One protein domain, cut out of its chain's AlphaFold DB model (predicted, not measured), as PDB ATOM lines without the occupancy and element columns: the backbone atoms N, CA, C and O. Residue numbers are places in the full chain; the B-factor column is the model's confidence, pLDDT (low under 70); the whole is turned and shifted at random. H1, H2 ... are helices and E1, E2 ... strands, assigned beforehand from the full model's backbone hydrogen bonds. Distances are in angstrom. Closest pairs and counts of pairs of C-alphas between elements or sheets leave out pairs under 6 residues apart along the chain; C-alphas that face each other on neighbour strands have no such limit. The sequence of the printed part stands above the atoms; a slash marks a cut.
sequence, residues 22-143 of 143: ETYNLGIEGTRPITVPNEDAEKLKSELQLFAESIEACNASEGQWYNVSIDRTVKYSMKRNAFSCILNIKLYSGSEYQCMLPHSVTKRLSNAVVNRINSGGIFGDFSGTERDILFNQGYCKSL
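What this domain is: This is residues 22 to 143 of the 143 residues of an uncharacterized protein of Gammaproteobacteria bacterium TMED95 (UniProt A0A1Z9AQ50). A twisted sheet of five strands, E3 to E7, makes one wall of the domain, and the long helix H1 covers part of one face, over E3 and E4. H2 runs back beside H1, the short H3 packs on H2, and a small hairpin of E1 and E2 lies at one end of the long axis, where E2 leads straight into H1. The printed part has 122 residues with three named helices and seven named strands, in the order E1 E2 H1 E3 E4 E5 E6 H2 H3 E7. The large sheet runs E3 - E4 - E5 - E6 - E7 and is antiparallel throughout; the class is mixed, helices and strands. The whole is compact, with a radius of gyration of the C-alphas of 14.1 A, and elongated in outline, with spans of 44 by 25 by 24 A.

How they stand to each other: In the large sheet, E3, residues 61 to 67, is an edge strand and the antiparallel neighbour of E4, residues 72 to 80, with N 63 and O 76 at 3.0 A. E5, residues 85 to 90, is antiparallel to E4, with N 77 and O 88 at 2.9 A. E6, residues 96 to 101, is antiparallel to E5, with N 99 and O 87 at 2.8 A. E3 to E6 form a meander, each strand the antiparallel neighbour of the one before, and each successive pair is a hairpin. The other edge strand, E7, residues 140 to 142, is antiparallel to E6, with N 98 and O 141 at 2.9 A. H1, residues 38 to 57, is on this sheet at a height of 8.6 A, and the two make two layers, a helix on one face of a sheet. It lies over E3 and E4, and on the local plane its line stands at 32 degrees to E3, only just slantwise to the strands. The closest C-alphas of H1 and E3 are those of Glu 47 and Trp 65, 5.5 A apart. H2, residues 103 to 118, touches H1 at a shallow tilt of 13 degrees, opposite ways; their closest C-alphas, of Ala 52 and Ser 110, are 4.3 A apart. H2 only grazes the sheet, with residues 103 to 109. H3, residues 128 to 134, touches H2 at a steep tilt of 44 degrees, opposite ways, a helical hairpin; their closest C-alphas, of Leu 109 and Glu 130, are 6.0 A apart. H3 only grazes the sheet, with residues 133 to 134, and is apart from H1. E1, residues 22 to 24, and E2, residues 34 to 37, form an antiparallel hairpin, with N 24 and O 34 at 2.8 A; E1 and E2 are both apart from H2, for instance. In H1, H2 and H3 every O i to N i+4 pair is within hydrogen-bond range.

Where its parts are: E1 is 6.6 A long and begins at C-alpha 22, (147.958, 73.346, 76.855). E2 is 10.2 A long. H1 measures 28.3 A, from C-alpha 38 at (143.182, 75.096, 80.229) to C-alpha 57 at (141.640, 102.891, 85.558). E3 is 20.0 A long, E4 27.1 A, E5 16.2 A and E6 15.7 A. H2 is 22.9 A long and H3 10.0 A. E7, 6.8 A long, ends at C-alpha 142, (159.743, 97.804, 99.718).

The domain as a whole: The two C-alphas farthest apart are those of Arg 32 and Ala 82, at 45.0 A. The printed part has no cut and ends at Leu 143, the chain's last residue. No link is long; E1 to E2 and H2 to H3 are short, with 9 residues each, and the others are tight. The mean pLDDT of the printed part is 91.5, and residue 28 alone is under 70.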
ATOM      1  N   GLU A  22     147.133  72.639  77.829       87.31
ATOM      2  CA  GLU A  22     147.958  73.346  76.855       87.31
ATOM      3  C   GLU A  22     149.388  73.515  77.392       87.31
ATOM      4  O   GLU A  22     149.633  73.476  78.603       87.31
ATOM      5  N   THR A  23     150.352  73.631  76.476       87.69
ATOM      6  CA  THR A  23     151.771  73.792  76.812       87.69
ATOM      7  C   THR A  23     152.191  75.251  76.703       87.69
ATOM      8  O   THR A  23     152.023  75.869  75.656       87.69
ATOM      9  N   TYR A  24     152.788  75.777  77.769       86.50
ATOM     10  CA  TYR A  24     153.191  77.174  77.896       86.50
ATOM     11  C   TYR A  24     154.699  77.301  78.102       86.50
ATOM     12  O   TYR A  24     155.315  76.526  78.836       86.50
ATOM     13  N   ASN A  25     155.289  78.326  77.486       83.38
ATOM     14  CA  ASN A  25     156.675  78.714  77.732       83.38
ATOM     15  C   ASN A  25     156.738  79.664  78.931       83.38
ATOM     16  O   ASN A  25     155.928  80.577  79.051       83.38
ATOM     17  N   LEU A  26     157.741  79.508  79.794       79.25
ATOM     18  CA  LEU A  26     157.907  80.386  80.959       79.25
ATOM     19  C   LEU A  26     158.598  81.717  80.621       79.25
ATOM     20  O   LEU A  26     158.822  82.528  81.509       79.25
ATOM     21  N   GLY A  27     158.981  81.945  79.360       70.56
ATOM     22  CA  GLY A  27     159.649  83.184  78.937       70.56
ATOM     23  C   GLY A  27     161.043  83.400  79.547       70.56
ATOM     24  O   GLY A  27     161.597  84.486  79.419       70.56
ATOM     25  N   ILE A  28     161.609  82.380  80.199       69.81
ATOM     26  CA  ILE A  28     162.944  82.396  80.804       69.81
ATOM     27  C   ILE A  28     163.835  81.462  79.985       69.81
ATOM     28  O   ILE A  28     163.528  80.276  79.828       69.81
ATOM     29  N   GLU A  29     164.934  81.987  79.452       70.62
ATOM     30  CA  GLU A  29     165.884  81.198  78.667       70.62
ATOM     31  C   GLU A  29     166.390  79.986  79.470       70.62
ATOM     32  O   GLU A  29     166.694  80.084  80.658       70.62
ATOM     33  N   GLY A  30     166.427  78.813  78.832       73.31
ATOM     34  CA  GLY A  30     166.854  77.563  79.469       73.31
ATOM     35  C   GLY A  30     165.797  76.866  80.337       73.31
ATOM     36  O   GLY A  30     166.073  75.787  80.865       73.31
ATOM     37  N   THR A  31     164.584  77.416  80.468       77.88
ATOM     38  CA  THR A  31     163.482  76.727  81.162       77.88
ATOM     39  C   THR A  31     162.704  75.796  80.237       77.88
ATOM     40  O   THR A  31     162.559  76.045  79.040       77.88
ATOM     41  N   ARG A  32     162.208  74.686  80.798       83.25
ATOM     42  CA  ARG A  32     161.343  73.756  80.066       83.25
ATOM     43  C   ARG A  32     159.913  74.304  80.023       83.25
ATOM     44  O   ARG A  32     159.469  74.861  81.028       83.25
ATOM     45  N   PRO A  33     159.183  74.108  78.912       86.94
ATOM     46  CA  PRO A  33     157.756  74.387  78.874       86.94
ATOM     47  C   PRO A  33     157.007  73.584  79.940       86.94
ATOM     48  O   PRO A  33     157.435  72.491  80.324       86.94
ATOM     49  N   ILE A  34     155.874  74.114  80.383       87.69
ATOM     50  CA  ILE A  34     154.972  73.446  81.321       87.69
ATOM     51  C   ILE A  34     153.677  73.066  80.614       87.69
ATOM     52  O   ILE A  34     153.231  73.779  79.719       87.69
ATOM     53  N   THR A  35     153.046  71.982  81.048       90.38
ATOM     54  CA  THR A  35     151.701  71.608  80.604       90.38
ATOM     55  C   THR A  35     150.738  71.839  81.755       90.38
ATOM     56  O   THR A  35     150.937  71.300  82.842       90.38
ATOM     57  N   VAL A  36     149.711  72.649  81.522       90.31
ATOM     58  CA  VAL A  36     148.725  73.030  82.543       90.31
ATOM     59  C   VAL A  36     147.304  72.804  82.030       90.31
ATOM     60  O   VAL A  36     147.084  72.860  80.817       90.31
ATOM     61  N   PRO A  37     146.324  72.563  82.917       91.56
ATOM     62  CA  PRO A  37     144.916  72.567  82.541       91.56
ATOM     63  C   PRO A  37     144.490  73.919  81.956       91.56
ATOM     64  O   PRO A  37     144.827  74.971  82.498       91.56
ATOM     65  N   ASN A  38     143.695  73.891  80.886       91.19
ATOM     66  CA  ASN A  38     143.182  75.096  80.229       91.19
ATOM     67  C   ASN A  38     142.387  75.971  81.205       91.19
ATOM     68  O   ASN A  38     142.501  77.188  81.172       91.19
ATOM     69  N   GLU A  39     141.628  75.353  82.111       92.62
ATOM     70  CA  GLU A  39     140.876  76.046  83.162       92.62
ATOM     71  C   GLU A  39     141.780  76.929  84.039       92.62
ATOM     72  O   GLU A  39     141.447  78.083  84.305       92.62
ATOM     73  N   ASP A  40     142.948  76.417  84.440       92.62
ATOM     74  CA  ASP A  40     143.892  77.155  85.283       92.62
ATOM     75  C   ASP A  40     144.571  78.283  84.498       92.62
ATOM     76  O   ASP A  40     144.785  79.376  85.029       92.62
ATOM     77  N   ALA A  41     144.874  78.044  83.219       92.06
ATOM     78  CA  ALA A  41     145.423  79.065  82.336       92.06
ATOM     79  C   ALA A  41     144.428  80.202  82.080       92.06
ATOM     80  O   ALA A  41     144.787  81.367  82.237       92.06
ATOM     81  N   GLU A  42     143.176  79.891  81.744       93.19
ATOM     82  CA  GLU A  42     142.127  80.892  81.524       93.19
ATOM     83  C   GLU A  42     141.810  81.673  82.799       93.19
ATOM     84  O   GLU A  42     141.652  82.896  82.758       93.19
ATOM     85  N   LYS A  43     141.805  81.000  83.956       95.06
ATOM     86  CA  LYS A  43     141.667  81.670  85.247       95.06
ATOM     87  C   LYS A  43     142.795  82.672  85.483       95.06
ATOM     88  O   LYS A  43     142.515  83.829  85.787       95.06
ATOM     89  N   LEU A  44     144.053  82.269  85.285       95.12
ATOM     90  CA  LEU A  44     145.195  83.173  85.436       95.12
ATOM     91  C   LEU A  44     145.122  84.346  84.447       95.12
ATOM     92  O   LEU A  44     145.340  85.490  84.844       95.12
ATOM     93  N   LYS A  45     144.784  84.098  83.173       95.12
ATOM     94  CA  LYS A  45     144.601  85.165  82.171       95.12
ATOM     95  C   LYS A  45     143.538  86.165  82.621       95.12
ATOM     96  O   LYS A  45     143.783  87.366  82.559       95.12
ATOM     97  N   SER A  46     142.399  85.687  83.123       96.19
ATOM     98  CA  SER A  46     141.318  86.540  83.626       96.19
ATOM     99  C   SER A  46     141.746  87.371  84.840       96.19
ATOM    100  O   SER A  46     141.531  88.581  84.859       96.19
ATOM    101  N   GLU A  47     142.415  86.762  85.823       96.56
ATOM    102  CA  GLU A  47     142.909  87.467  87.015       96.56
ATOM    103  C   GLU A  47     143.949  88.547  86.655       96.56
ATOM    104  O   GLU A  47     143.919  89.654  87.201       96.56
ATOM    105  N   LEU A  48     144.838  88.262  85.697       96.00
ATOM    106  CA  LEU A  48     145.816  89.227  85.190       96.00
ATOM    107  C   LEU A  48     145.177  90.338  84.355       96.00
ATOM    108  O   LEU A  48     145.597  91.490  84.457       96.00
ATOM    109  N   GLN A  49     144.161  90.015  83.559       97.00
ATOM    110  CA  GLN A  49     143.411  90.999  82.784       97.00
ATOM    111  C   GLN A  49     142.694  91.984  83.717       97.00
ATOM    112  O   GLN A  49     142.825  93.196  83.555       97.00
ATOM    113  N   LEU A  50     142.040  91.476  84.767       96.50
ATOM    114  CA  LEU A  50     141.411  92.302  85.801       96.50
ATOM    115  C   LEU A  50     142.423  93.196  86.524       96.50
ATOM    116  O   LEU A  50     142.118  94.352  86.820       96.50
ATOM    117  N   PHE A  51     143.626  92.684  86.798       96.50
ATOM    118  CA  PHE A  51     144.715  93.477  87.368       96.50
ATOM    119  C   PHE A  51     145.160  94.605  86.424       96.50
ATOM    120  O   PHE A  51     145.308  95.743  86.872       96.50
ATOM    121  N   ALA A  52     145.320  94.327  85.128       96.44
ATOM    122  CA  ALA A  52     145.698  95.330  84.132       96.44
ATOM    123  C   ALA A  52     144.655  96.456  84.021       96.44
ATOM    124  O   ALA A  52     144.995  97.635  84.146       96.44
ATOM    125  N   GLU A  53     143.378  96.093  83.881       96.44
ATOM    126  CA  GLU A  53     142.251  97.034  83.807       96.44
ATOM    127  C   GLU A  53     142.141  97.891  85.069       96.44
ATOM    128  O   GLU A  53     141.970  99.112  85.008       96.44
ATOM    129  N   SER A  54     142.300  97.243  86.223       95.00
ATOM    130  CA  SER A  54     142.355  97.886  87.527       95.00
ATOM    131  C   SER A  54     143.462  98.952  87.548       95.00
ATOM    132  O   SER A  54     143.179 100.117  87.855       95.00
ATOM    133  N   ILE A  55     144.699  98.596  87.191       95.44
ATOM    134  CA  ILE A  55     145.830  99.534  87.187       95.44
ATOM    135  C   ILE A  55     145.563 100.717  86.255       95.44
ATOM    136  O   ILE A  55     145.787 101.862  86.649       95.44
ATOM    137  N   GLU A  56     145.096 100.461  85.032       94.81
ATOM    138  CA  GLU A  56     144.867 101.510  84.035       94.81
ATOM    139  C   GLU A  56     143.827 102.529  84.499       94.81
ATOM    140  O   GLU A  56     144.074 103.738  84.439       94.81
ATOM    141  N   ALA A  57     142.699 102.044  85.023       92.19
ATOM    142  CA  ALA A  57     141.640 102.891  85.558       92.19
ATOM    143  C   ALA A  57     142.017 103.543  86.900       92.19
ATOM    144  O   ALA A  57     141.424 104.549  87.292       92.19
ATOM    145  N   CYS A  58     143.000 102.977  87.606       92.62
ATOM    146  CA  CYS A  58     143.309 103.289  88.994       92.62
ATOM    147  C   CYS A  58     142.058 103.281  89.893       92.62
ATOM    148  O   CYS A  58     141.803 104.201  90.679       92.62
ATOM    149  N   ASN A  59     141.239 102.243  89.753       88.38
ATOM    150  CA  ASN A  59     140.072 102.069  90.607       88.38
ATOM    151  C   ASN A  59     140.492 101.507  91.964       88.38
ATOM    152  O   ASN A  59     141.449 100.748  92.062       88.38
ATOM    153  N   ALA A  60     139.784 101.860  93.033       88.19
ATOM    154  CA  ALA A  60     140.005 101.173  94.296       88.19
ATOM    155  C   ALA A  60     139.573  99.709  94.138       88.19
ATOM    156  O   ALA A  60     138.397  99.439  93.897       88.19
ATOM    157  N   SER A  61     140.519  98.779  94.232       93.50
ATOM    158  CA  SER A  61     140.250  97.347  94.125       93.50
ATOM    159  C   SER A  61     141.259  96.544  94.931       93.50
ATOM    160  O   SER A  61     142.339  97.024  95.282       93.50
ATOM    161  N   GLU A  62     140.884  95.313  95.245       96.69
ATOM    162  CA  GLU A  62     141.766  94.311  95.822       96.69
ATOM    163  C   GLU A  62     141.618  93.045  94.996       96.69
ATOM    164  O   GLU A  62     140.531  92.728  94.507       96.69
ATOM    165  N   GLY A  63     142.716  92.325  94.825       96.62
ATOM    166  CA  GLY A  63     142.711  91.125  94.021       96.62
ATOM    167  C   GLY A  63     143.957  90.298  94.232       96.62
ATOM    168  O   GLY A  63     144.852  90.617  95.018       96.62
ATOM    169  N   GLN A  64     143.992  89.182  93.529       96.94
ATOM    170  CA  GLN A  64     145.116  88.273  93.547       96.94
ATOM    171  C   GLN A  64     145.121  87.460  92.265       96.94
ATOM    172  O   GLN A  64     144.084  87.324  91.621       96.94
ATOM    173  N   TRP A  65     146.275  86.893  91.941       95.81
ATOM    174  CA  TRP A  65     146.356  85.850  90.933       95.81
ATOM    175  C   TRP A  65     147.225  84.695  91.407       95.81
ATOM    176  O   TRP A  65     148.211  84.891  92.130       95.81
ATOM    177  N   TYR A  66     146.847  83.483  91.012       93.62
ATOM    178  CA  TYR A  66     147.559  82.257  91.365       93.62
ATOM    179  C   TYR A  66     148.315  81.691  90.162       93.62
ATOM    180  O   TYR A  66     147.737  81.426  89.113       93.62
ATOM    181  N   ASN A  67     149.622  81.479  90.322       91.25
ATOM    182  CA  ASN A  67     150.457  80.843  89.314       91.25
ATOM    183  C   ASN A  67     150.670  79.368  89.684       91.25
ATOM    184  O   ASN A  67     151.475  79.048  90.563       91.25
ATOM    185  N   VAL A  68     149.957  78.482  88.981       89.88
ATOM    186  CA  VAL A  68     149.994  77.024  89.197       89.88
ATOM    187  C   VAL A  68     151.371  76.409  88.931       89.88
ATOM    188  O   VAL A  68     151.707  75.387  89.515       89.88
ATOM    189  N   SER A  69     152.207  77.042  88.099       87.44
ATOM    190  CA  SER A  69     153.532  76.506  87.753       87.44
ATOM    191  C   SER A  69     154.521  76.523  88.918       87.44
ATOM    192  O   SER A  69     155.439  75.707  88.966       87.44
ATOM    193  N   ILE A  70     154.321  77.444  89.862       87.06
ATOM    194  CA  ILE A  70     155.178  77.637  91.037       87.06
ATOM    195  C   ILE A  70     154.414  77.481  92.355       87.06
ATOM    196  O   ILE A  70     155.013  77.645  93.414       87.06
ATOM    197  N   ASP A  71     153.111  77.190  92.297       89.62
ATOM    198  CA  ASP A  71     152.211  77.079  93.449       89.62
ATOM    199  C   ASP A  71     152.297  78.290  94.401       89.62
ATOM    200  O   ASP A  71     152.579  78.200  95.606       89.62
ATOM    201  N   ARG A  72     152.129  79.488  93.825       92.56
ATOM    202  CA  ARG A  72     152.217  80.758  94.557       92.56
ATOM    203  C   ARG A  72     151.182  81.772  94.091       92.56
ATOM    204  O   ARG A  72     150.781  81.812  92.930       92.56
ATOM    205  N   THR A  73     150.805  82.651  95.014       94.12
ATOM    206  CA  THR A  73     149.849  83.739  94.793       94.12
ATOM    207  C   THR A  73     150.547  85.085  94.908       94.12
ATOM    208  O   THR A  73     151.316  85.299  95.846       94.12
ATOM    209  N   VAL A  74     150.236  86.004  93.997       95.69
ATOM    210  CA  VAL A  74     150.490  87.436  94.190       95.69
ATOM    211  C   VAL A  74     149.190  88.084  94.617       95.69
ATOM    212  O   VAL A  74     148.139  87.802  94.045       95.69
ATOM    213  N   LYS A  75     149.262  88.954  95.620       97.81
ATOM    214  CA  LYS A  75     148.121  89.751  96.075       97.81
ATOM    215  C   LYS A  75     148.382  91.211  95.781       97.81
ATOM    216  O   LYS A  75     149.524  91.656  95.875       97.81
ATOM    217  N   TYR A  76     147.331  91.955  95.481       97.50
ATOM    218  CA  TYR A  76     147.428  93.387  95.283       97.50
ATOM    219  C   TYR A  76     146.234  94.125  95.880       97.50
ATOM    220  O   TYR A  76     145.132  93.591  96.004       97.50
ATOM    221  N   SER A  77     146.463  95.384  96.226       97.19
ATOM    222  CA  SER A  77     145.412  96.358  96.478       97.19
ATOM    223  C   SER A  77     145.768  97.667  95.806       97.19
ATOM    224  O   SER A  77     146.942  98.015  95.660       97.19
ATOM    225  N   MET A  78     144.753  98.413  95.407       95.62
ATOM    226  CA  MET A  78     144.929  99.703  94.775       95.62
ATOM    227  C   MET A  78     144.039 100.743  95.421       95.62
ATOM    228  O   MET A  78     142.901 100.477  95.810       95.62
ATOM    229  N   LYS A  79     144.567 101.957  95.513       93.88
ATOM    230  CA  LYS A  79     143.841 103.131  95.982       93.88
ATOM    231  C   LYS A  79     144.226 104.318  95.122       93.88
ATOM    232  O   LYS A  79     145.388 104.499  94.773       93.88
ATOM    233  N   ARG A  80     143.255 105.170  94.831       90.88
ATOM    234  CA  ARG A  80     143.503 106.436  94.151       90.88
ATOM    235  C   ARG A  80     143.750 107.537  95.174       90.88
ATOM    236  O   ARG A  80     143.006 107.652  96.145       90.88
ATOM    237  N   ASN A  81     144.751 108.376  94.929       84.56
ATOM    238  CA  ASN A  81     144.856 109.685  95.572       84.56
ATOM    239  C   ASN A  81     144.784 110.802  94.514       84.56
ATOM    240  O   ASN A  81     144.575 110.541  93.328       84.56
ATOM    241  N   ALA A  82     144.922 112.059  94.941       79.38
ATOM    242  CA  ALA A  82     144.788 113.218  94.057       79.38
ATOM    243  C   ALA A  82     145.827 113.269  92.915       79.38
ATOM    244  O   ALA A  82     145.563 113.905  91.898       79.38
ATOM    245  N   PHE A  83     146.977 112.599  93.053       80.19
ATOM    246  CA  PHE A  83     148.130 112.765  92.155       80.19
ATOM    247  C   PHE A  83     148.656 111.458  91.544       80.19
ATOM    248  O   PHE A  83     149.468 111.490  90.623       80.19
ATOM    249  N   SER A  84     148.233 110.301  92.052       88.00
ATOM    250  CA  SER A  84     148.825 109.003  91.723       88.00
ATOM    251  C   SER A  84     147.893 107.838  92.050       88.00
ATOM    252  O   SER A  84     146.950 107.957  92.842       88.00
ATOM    253  N   CYS A  85     148.214 106.691  91.459       95.06
ATOM    254  CA  CYS A  85     147.696 105.405  91.873       95.06
ATOM    255  C   CYS A  85     148.612 104.767  92.907       95.06
ATOM    256  O   CYS A  85     149.791 104.558  92.634       95.06
ATOM    257  N   ILE A  86     148.077 104.445  94.079       96.00
ATOM    258  CA  ILE A  86     148.793 103.677  95.089       96.00
ATOM    259  C   ILE A  86     148.507 102.203  94.831       96.00
ATOM    260  O   ILE A  86     147.390 101.756  95.078       96.00
ATOM    261  N   LEU A  87     149.503 101.460  94.360       97.31
ATOM    262  CA  LEU A  87     149.461 100.006  94.213       97.31
ATOM    263  C   LEU A  87     150.271  99.381  95.349       97.31
ATOM    264  O   LEU A  87     151.476  99.593  95.426       97.31
ATOM    265  N   ASN A  88     149.634  98.595  96.212       97.31
ATOM    266  CA  ASN A  88     150.344  97.691  97.112       97.31
ATOM    267  C   ASN A  88     150.342  96.301  96.487       97.31
ATOM    268  O   ASN A  88     149.287  95.824  96.073       97.31
ATOM    269  N   ILE A  89     151.495  95.646  96.429       97.44
ATOM    270  CA  ILE A  89     151.638  94.320  95.829       97.44
ATOM    271  C   ILE A  89     152.520  93.432  96.703       97.44
ATOM    272  O   ILE A  89     153.580  93.850  97.168       97.44
ATOM    273  N   LYS A  90     152.077  92.195  96.926       97.50
ATOM    274  CA  LYS A  90     152.813  91.152  97.642       97.50
ATOM    275  C   LYS A  90     153.225  90.064  96.667       97.50
ATOM    276  O   LYS A  90     152.364  89.379  96.117       97.50
ATOM    277  N   LEU A  91     154.529  89.917  96.462       93.81
ATOM    278  CA  LEU A  91     155.106  89.010  95.476       93.81
ATOM    279  C   LEU A  91     155.141  87.558  95.963       93.81
ATOM    280  O   LEU A  91     154.994  87.276  97.153       93.81
ATOM    281  N   TYR A  92     155.442  86.637  95.044       89.75
ATOM    282  CA  TYR A  92     155.628  85.212  95.341       89.75
ATOM    283  C   TYR A  92     156.727  84.933  96.383       89.75
ATOM    284  O   TYR A  92     156.653  83.930  97.090       89.75
ATOM    285  N   SER A  93     157.725  85.820  96.495       87.81
ATOM    286  CA  SER A  93     158.792  85.764  97.508       87.81
ATOM    287  C   SER A  93     158.319  86.118  98.920       87.81
ATOM    288  O   SER A  93     159.061  85.934  99.880       87.81
ATOM    289  N   GLY A  94     157.110  86.670  99.055       91.00
ATOM    290  CA  GLY A  94     156.613  87.281 100.283       91.00
ATOM    291  C   GLY A  94     156.984  88.758 100.438       91.00
ATOM    292  O   GLY A  94     156.441  89.398 101.332       91.00
ATOM    293  N   SER A  95     157.843  89.303  99.568       94.19
ATOM    294  CA  SER A  95     158.198  90.725  99.559       94.19
ATOM    295  C   SER A  95     156.979  91.591  99.249       94.19
ATOM    296  O   SER A  95     156.198  91.272  98.348       94.19
ATOM    297  N   GLU A  96     156.842  92.698  99.968       96.88
ATOM    298  CA  GLU A  96     155.743  93.645  99.808       96.88
ATOM    299  C   GLU A  96     156.274  94.974  99.282       96.88
ATOM    300  O   GLU A  96     157.299  95.475  99.736       96.88
ATOM    301  N   TYR A  97     155.570  95.542  98.308       96.81
ATOM    302  CA  TYR A  97     155.914  96.816  97.696       96.81
ATOM    303  C   TYR A  97     154.711  97.740  97.728       96.81
ATOM    304  O   TYR A  97     153.586  97.321  97.461       96.81
ATOM    305  N   GLN A  98     154.972  99.016  97.991       97.19
ATOM    306  CA  GLN A  98     154.027 100.097  97.768       97.19
ATOM    307  C   GLN A  98     154.547 100.993  96.655       97.19
ATOM    308  O   GLN A  98     155.641 101.549  96.751       97.19
ATOM    309  N   CYS A  99     153.742 101.151  95.614       96.62
ATOM    310  CA  CYS A  99     154.045 101.931  94.433       96.62
ATOM    311  C   CYS A  99     153.138 103.153  94.343       96.62
ATOM    312  O   CYS A  99     151.924 103.026  94.479       96.62
ATOM    313  N   MET A 100     153.711 104.318  94.053       96.00
ATOM    314  CA  MET A 100     152.989 105.537  93.694       96.00
ATOM    315  C   MET A 100     153.161 105.773  92.195       96.00
ATOM    316  O   MET A 100     154.180 106.290  91.741       96.00
ATOM    317  N   LEU A 101     152.172 105.352  91.411       95.38
ATOM    318  CA  LEU A 101     152.233 105.328  89.954       95.38
ATOM    319  C   LEU A 101     151.525 106.555  89.355       95.38
ATOM    320  O   LEU A 101     150.311 106.706  89.528       95.38
ATOM    321  N   PRO A 102     152.234 107.430  88.621       93.00
ATOM    322  CA  PRO A 102     151.608 108.436  87.767       93.00
ATOM    323  C   PRO A 102     150.772 107.791  86.655       93.00
ATOM    324  O   PRO A 102     151.037 106.661  86.247       93.00
ATOM    325  N   HIS A 103     149.825 108.536  86.083       88.31
ATOM    326  CA  HIS A 103     148.925 108.014  85.043       88.31
ATOM    327  C   HIS A 103     149.653 107.471  83.794       88.31
ATOM    328  O   HIS A 103     149.260 106.462  83.215       88.31
ATOM    329  N   SER A 104     150.763 108.095  83.385       90.75
ATOM    330  CA  SER A 104     151.584 107.582  82.276       90.75
ATOM    331  C   SER A 104     152.220 106.223  82.595       90.75
ATOM    332  O   SER A 104     152.414 105.402  81.698       90.75
ATOM    333  N   VAL A 105     152.524 105.972  83.869       95.69
ATOM    334  CA  VAL A 105     153.142 104.733  84.347       95.69
ATOM    335  C   VAL A 105     152.095 103.645  84.548       95.69
ATOM    336  O   VAL A 105     152.364 102.503  84.184       95.69
ATOM    337  N   THR A 106     150.890 103.976  85.028       95.31
ATOM    338  CA  THR A 106     149.799 102.993  85.145       95.31
ATOM    339  C   THR A 106     149.425 102.412  83.787       95.31
ATOM    340  O   THR A 106     149.380 101.195  83.639       95.31
ATOM    341  N   LYS A 107     149.274 103.254  82.757       95.69
ATOM    342  CA  LYS A 107     149.009 102.782  81.390       95.69
ATOM    343  C   LYS A 107     150.128 101.883  80.858       95.69
ATOM    344  O   LYS A 107     149.868 100.857  80.235       95.69
ATOM    345  N   ARG A 108     151.389 102.247  81.119       97.00
ATOM    346  CA  ARG A 108     152.545 101.451  80.681       97.00
ATOM    347  C   ARG A 108     152.608 100.095  81.387       97.00
ATOM    348  O   ARG A 108     152.932  99.105  80.737       97.00
ATOM    349  N   LEU A 109     152.279 100.053  82.679       97.31
ATOM    350  CA  LEU A 109     152.209  98.817  83.454       97.31
ATOM    351  C   LEU A 109     151.048  97.926  82.991       97.31
ATOM    352  O   LEU A 109     151.282  96.753  82.722       97.31
ATOM    353  N   SER A 110     149.842  98.482  82.817       97.12
ATOM    354  CA  SER A 110     148.678  97.762  82.269       97.12
ATOM    355  C   SER A 110     149.022  97.079  80.941       97.12
ATOM    356  O   SER A 110     148.907  95.861  80.809       97.12
ATOM    357  N   ASN A 111     149.585  97.834  79.993       97.19
ATOM    358  CA  ASN A 111     149.995  97.295  78.696       97.19
ATOM    359  C   ASN A 111     151.045  96.181  78.814       97.19
ATOM    360  O   ASN A 111     151.018  95.227  78.040       97.19
ATOM    361  N   ALA A 112     151.982  96.289  79.759       96.06
ATOM    362  CA  ALA A 112     152.988  95.256  79.977       96.06
ATOM    363  C   ALA A 112     152.359  93.942  80.471       96.06
ATOM    364  O   ALA A 112     152.710  92.876  79.966       96.06
ATOM    365  N   VAL A 113     151.380  94.025  81.379       95.94
ATOM    366  CA  VAL A 113     150.614  92.862  81.852       95.94
ATOM    367  C   VAL A 113     149.824  92.233  80.699       95.94
ATOM    368  O   VAL A 113     149.934  91.029  80.475       95.94
ATOM    369  N   VAL A 114     149.101  93.034  79.907       96.12
ATOM    370  CA  VAL A 114     148.343  92.548  78.735       96.12
ATOM    371  C   VAL A 114     149.261  91.882  77.705       96.12
ATOM    372  O   VAL A 114     148.950  90.816  77.172       96.12
ATOM    373  N   ASN A 115     150.439  92.449  77.453       94.00
ATOM    374  CA  ASN A 115     151.422  91.831  76.565       94.00
ATOM    375  C   ASN A 115     151.937  90.495  77.116       94.00
ATOM    376  O   ASN A 115     152.142  89.561  76.340       94.00
ATOM    377  N   ARG A 116     152.115  90.364  78.438       91.50
ATOM    378  CA  ARG A 116     152.468  89.074  79.049       91.50
ATOM    379  C   ARG A 116     151.376  88.036  78.806       91.50
ATOM    380  O   ARG A 116     151.705  86.931  78.385       91.50
ATOM    381  N   ILE A 117     150.106  88.405  78.997       92.31
ATOM    382  CA  ILE A 117     148.940  87.543  78.730       92.31
ATOM    383  C   ILE A 117     148.977  87.003  77.289       92.31
ATOM    384  O   ILE A 117     148.799  85.807  77.067       92.31
ATOM    385  N   ASN A 118     149.276  87.868  76.318       89.81
ATOM    386  CA  ASN A 118     149.194  87.538  74.890       89.81
ATOM    387  C   ASN A 118     150.462  86.898  74.295       89.81
ATOM    388  O   ASN A 118     150.398  86.299  73.225       89.81
ATOM    389  N   SER A 119     151.619  87.020  74.951       83.69
ATOM    390  CA  SER A 119     152.910  86.528  74.430       83.69
ATOM    391  C   SER A 119     153.225  85.073  74.800       83.69
ATOM    392  O   SER A 119     154.293  84.567  74.460       83.69
ATOM    393  N   GLY A 120     152.321  84.390  75.508       71.81
ATOM    394  CA  GLY A 120     152.506  83.002  75.943       71.81
ATOM    395  C   GLY A 120     153.394  82.834  77.182       71.81
ATOM    396  O   GLY A 120     153.503  81.722  77.686       71.81
ATOM    397  N   GLY A 121     153.966  83.921  77.715       79.50
ATOM    398  CA  GLY A 121     154.761  83.954  78.949       79.50
ATOM    399  C   GLY A 121     153.934  84.100  80.232       79.50
ATOM    400  O   GLY A 121     154.437  84.625  81.221       79.50
ATOM    401  N   ILE A 122     152.659  83.693  80.228       88.81
ATOM    402  CA  ILE A 122     151.697  83.996  81.309       88.81
ATOM    403  C   ILE A 122     152.081  83.384  82.660       88.81
ATOM    404  O   ILE A 122     151.766  83.952  83.701       88.81
ATOM    405  N   PHE A 123     152.778  82.247  82.626       89.81
ATOM    406  CA  PHE A 123     153.281  81.538  83.804       89.81
ATOM    407  C   PHE A 123     154.722  81.909  84.161       89.81
ATOM    408  O   PHE A 123     155.230  81.451  85.184       89.81
ATOM    409  N   GLY A 124     155.372  82.716  83.322       84.94
ATOM    410  CA  GLY A 124     156.710  83.231  83.559       84.94
ATOM    411  C   GLY A 124     156.770  84.264  84.680       84.94
ATOM    412  O   GLY A 124     155.768  84.601  85.315       84.94
ATOM    413  N   ASP A 125     157.974  84.783  84.906       84.44
ATOM    414  CA  ASP A 125     158.171  85.935  85.786       84.44
ATOM    415  C   ASP A 125     157.569  87.217  85.167       84.44
ATOM    416  O   ASP A 125     157.083  87.240  84.030       84.44
ATOM    417  N   PHE A 126     157.607  88.315  85.916       89.12
ATOM    418  CA  PHE A 126     157.303  89.648  85.412       89.12
ATOM    419  C   PHE A 126     158.102  89.954  84.135       89.12
ATOM    420  O   PHE A 126     159.316  89.744  84.068       89.12
ATOM    421  N   SER A 127     157.424  90.508  83.126       89.31
ATOM    422  CA  SER A 127     158.078  91.012  81.915       89.31
ATOM    423  C   SER A 127     159.099  92.103  82.255       89.31
ATOM    424  O   SER A 127     159.008  92.750  83.299       89.31
ATOM    425  N   GLY A 128     160.057  92.367  81.358       91.06
ATOM    426  CA  GLY A 128     161.063  93.419  81.571       91.06
ATOM    427  C   GLY A 128     160.442  94.765  81.968       91.06
ATOM    428  O   GLY A 128     160.834  95.356  82.967       91.06
ATOM    429  N   THR A 129     159.378  95.181  81.276       94.00
ATOM    430  CA  THR A 129     158.659  96.428  81.582       94.00
ATOM    431  C   THR A 129     157.944  96.399  82.935       94.00
ATOM    432  O   THR A 129     157.927  97.416  83.627       94.00
ATOM    433  N   GLU A 130     157.344  95.270  83.329       94.62
ATOM    434  CA  GLU A 130     156.758  95.129  84.670       94.62
ATOM    435  C   GLU A 130     157.844  95.272  85.742       94.62
ATOM    436  O   GLU A 130     157.663  96.022  86.701       94.62
ATOM    437  N   ARG A 131     159.002  94.627  85.548       94.06
ATOM    438  CA  ARG A 131     160.147  94.701  86.467       94.06
ATOM    439  C   ARG A 131     160.698  96.125  86.582       94.06
ATOM    440  O   ARG A 131     160.898  96.604  87.697       94.06
ATOM    441  N   ASP A 132     160.858  96.822  85.460       95.94
ATOM    442  CA  ASP A 132     161.346  98.207  85.393       95.94
ATOM    443  C   ASP A 132     160.420  99.226  86.073       95.94
ATOM    444  O   ASP A 132     160.813 100.372  86.304       95.94
ATOM    445  N   ILE A 133     159.173  98.846  86.357       95.62
ATOM    446  CA  ILE A 133     158.216  99.671  87.096       95.62
ATOM    447  C   ILE A 133     158.157  99.218  88.556       95.62
ATOM    448  O   ILE A 133     158.401 100.031  89.445       95.62
ATOM    449  N   LEU A 134     157.881  97.933  88.804       94.06
ATOM    450  CA  LEU A 134     157.646  97.378  90.142       94.06
ATOM    451  C   LEU A 134     158.889  97.409  91.043       94.06
ATOM    452  O   LEU A 134     158.759  97.500  92.261       94.06
ATOM    453  N   PHE A 135     160.088  97.364  90.459       93.69
ATOM    454  CA  PHE A 135     161.354  97.378  91.201       93.69
ATOM    455  C   PHE A 135     162.114  98.703  91.098       93.69
ATOM    456  O   PHE A 135     163.244  98.816  91.574       93.69
ATOM    457  N   ASN A 136     161.506  99.725  90.500       94.25
ATOM    458  CA  ASN A 136     162.108 101.044  90.393       94.25
ATOM    459  C   ASN A 136     161.820 101.873  91.644       94.25
ATOM    460  O   ASN A 136     160.666 102.182  91.933       94.25
ATOM    461  N   GLN A 137     162.874 102.293  92.349       91.88
ATOM    462  CA  GLN A 137     162.767 103.067  93.592       91.88
ATOM    463  C   GLN A 137     162.114 104.448  93.422       91.88
ATOM    464  O   GLN A 137     161.632 105.020  94.395       91.88
ATOM    465  N   GLY A 138     162.069 104.984  92.198       92.62
ATOM    466  CA  GLY A 138     161.334 106.209  91.881       92.62
ATOM    467  C   GLY A 138     159.814 106.028  91.866       92.62
ATOM    468  O   GLY A 138     159.088 107.016  91.951       92.62
ATOM    469  N   TYR A 139     159.329 104.787  91.776       93.06
ATOM    470  CA  TYR A 139     157.902 104.461  91.790       93.06
ATOM    471  C   TYR A 139     157.502 103.630  93.003       93.06
ATOM    472  O   TYR A 139     156.449 103.888  93.579       93.06
ATOM    473  N   CYS A 140     158.315 102.646  93.387       96.50
ATOM    474  CA  CYS A 140     157.975 101.619  94.360       96.50
ATOM    475  C   CYS A 140     158.994 101.538  95.496       96.50
ATOM    476  O   CYS A 140     160.204 101.554  95.281       96.50
ATOM    477  N   LYS A 141     158.490 101.376  96.718       95.56
ATOM    478  CA  LYS A 141     159.281 101.151  97.926       95.56
ATOM    479  C   LYS A 141     158.935  99.781  98.512       95.56
ATOM    480  O   LYS A 141     157.755  99.456  98.624       95.56
ATOM    481  N   SER A 142     159.950  99.014  98.910       92.69
ATOM    482  CA  SER A 142     159.743  97.804  99.718       92.69
ATOM    483  C   SER A 142     159.223  98.185 101.104       92.69
ATOM    484  O   SER A 142     159.739  99.128 101.715       92.69
ATOM    485  N   LEU A 143     158.216  97.460 101.578       87.38
ATOM    486  CA  LEU A 143     157.670  97.578 102.928       87.38
ATOM    487  C   LEU A 143     158.382  96.638 103.904       87.38
ATOM    488  O   LEU A 143     158.888  95.587 103.445       87.38
TER     489      LEU A 143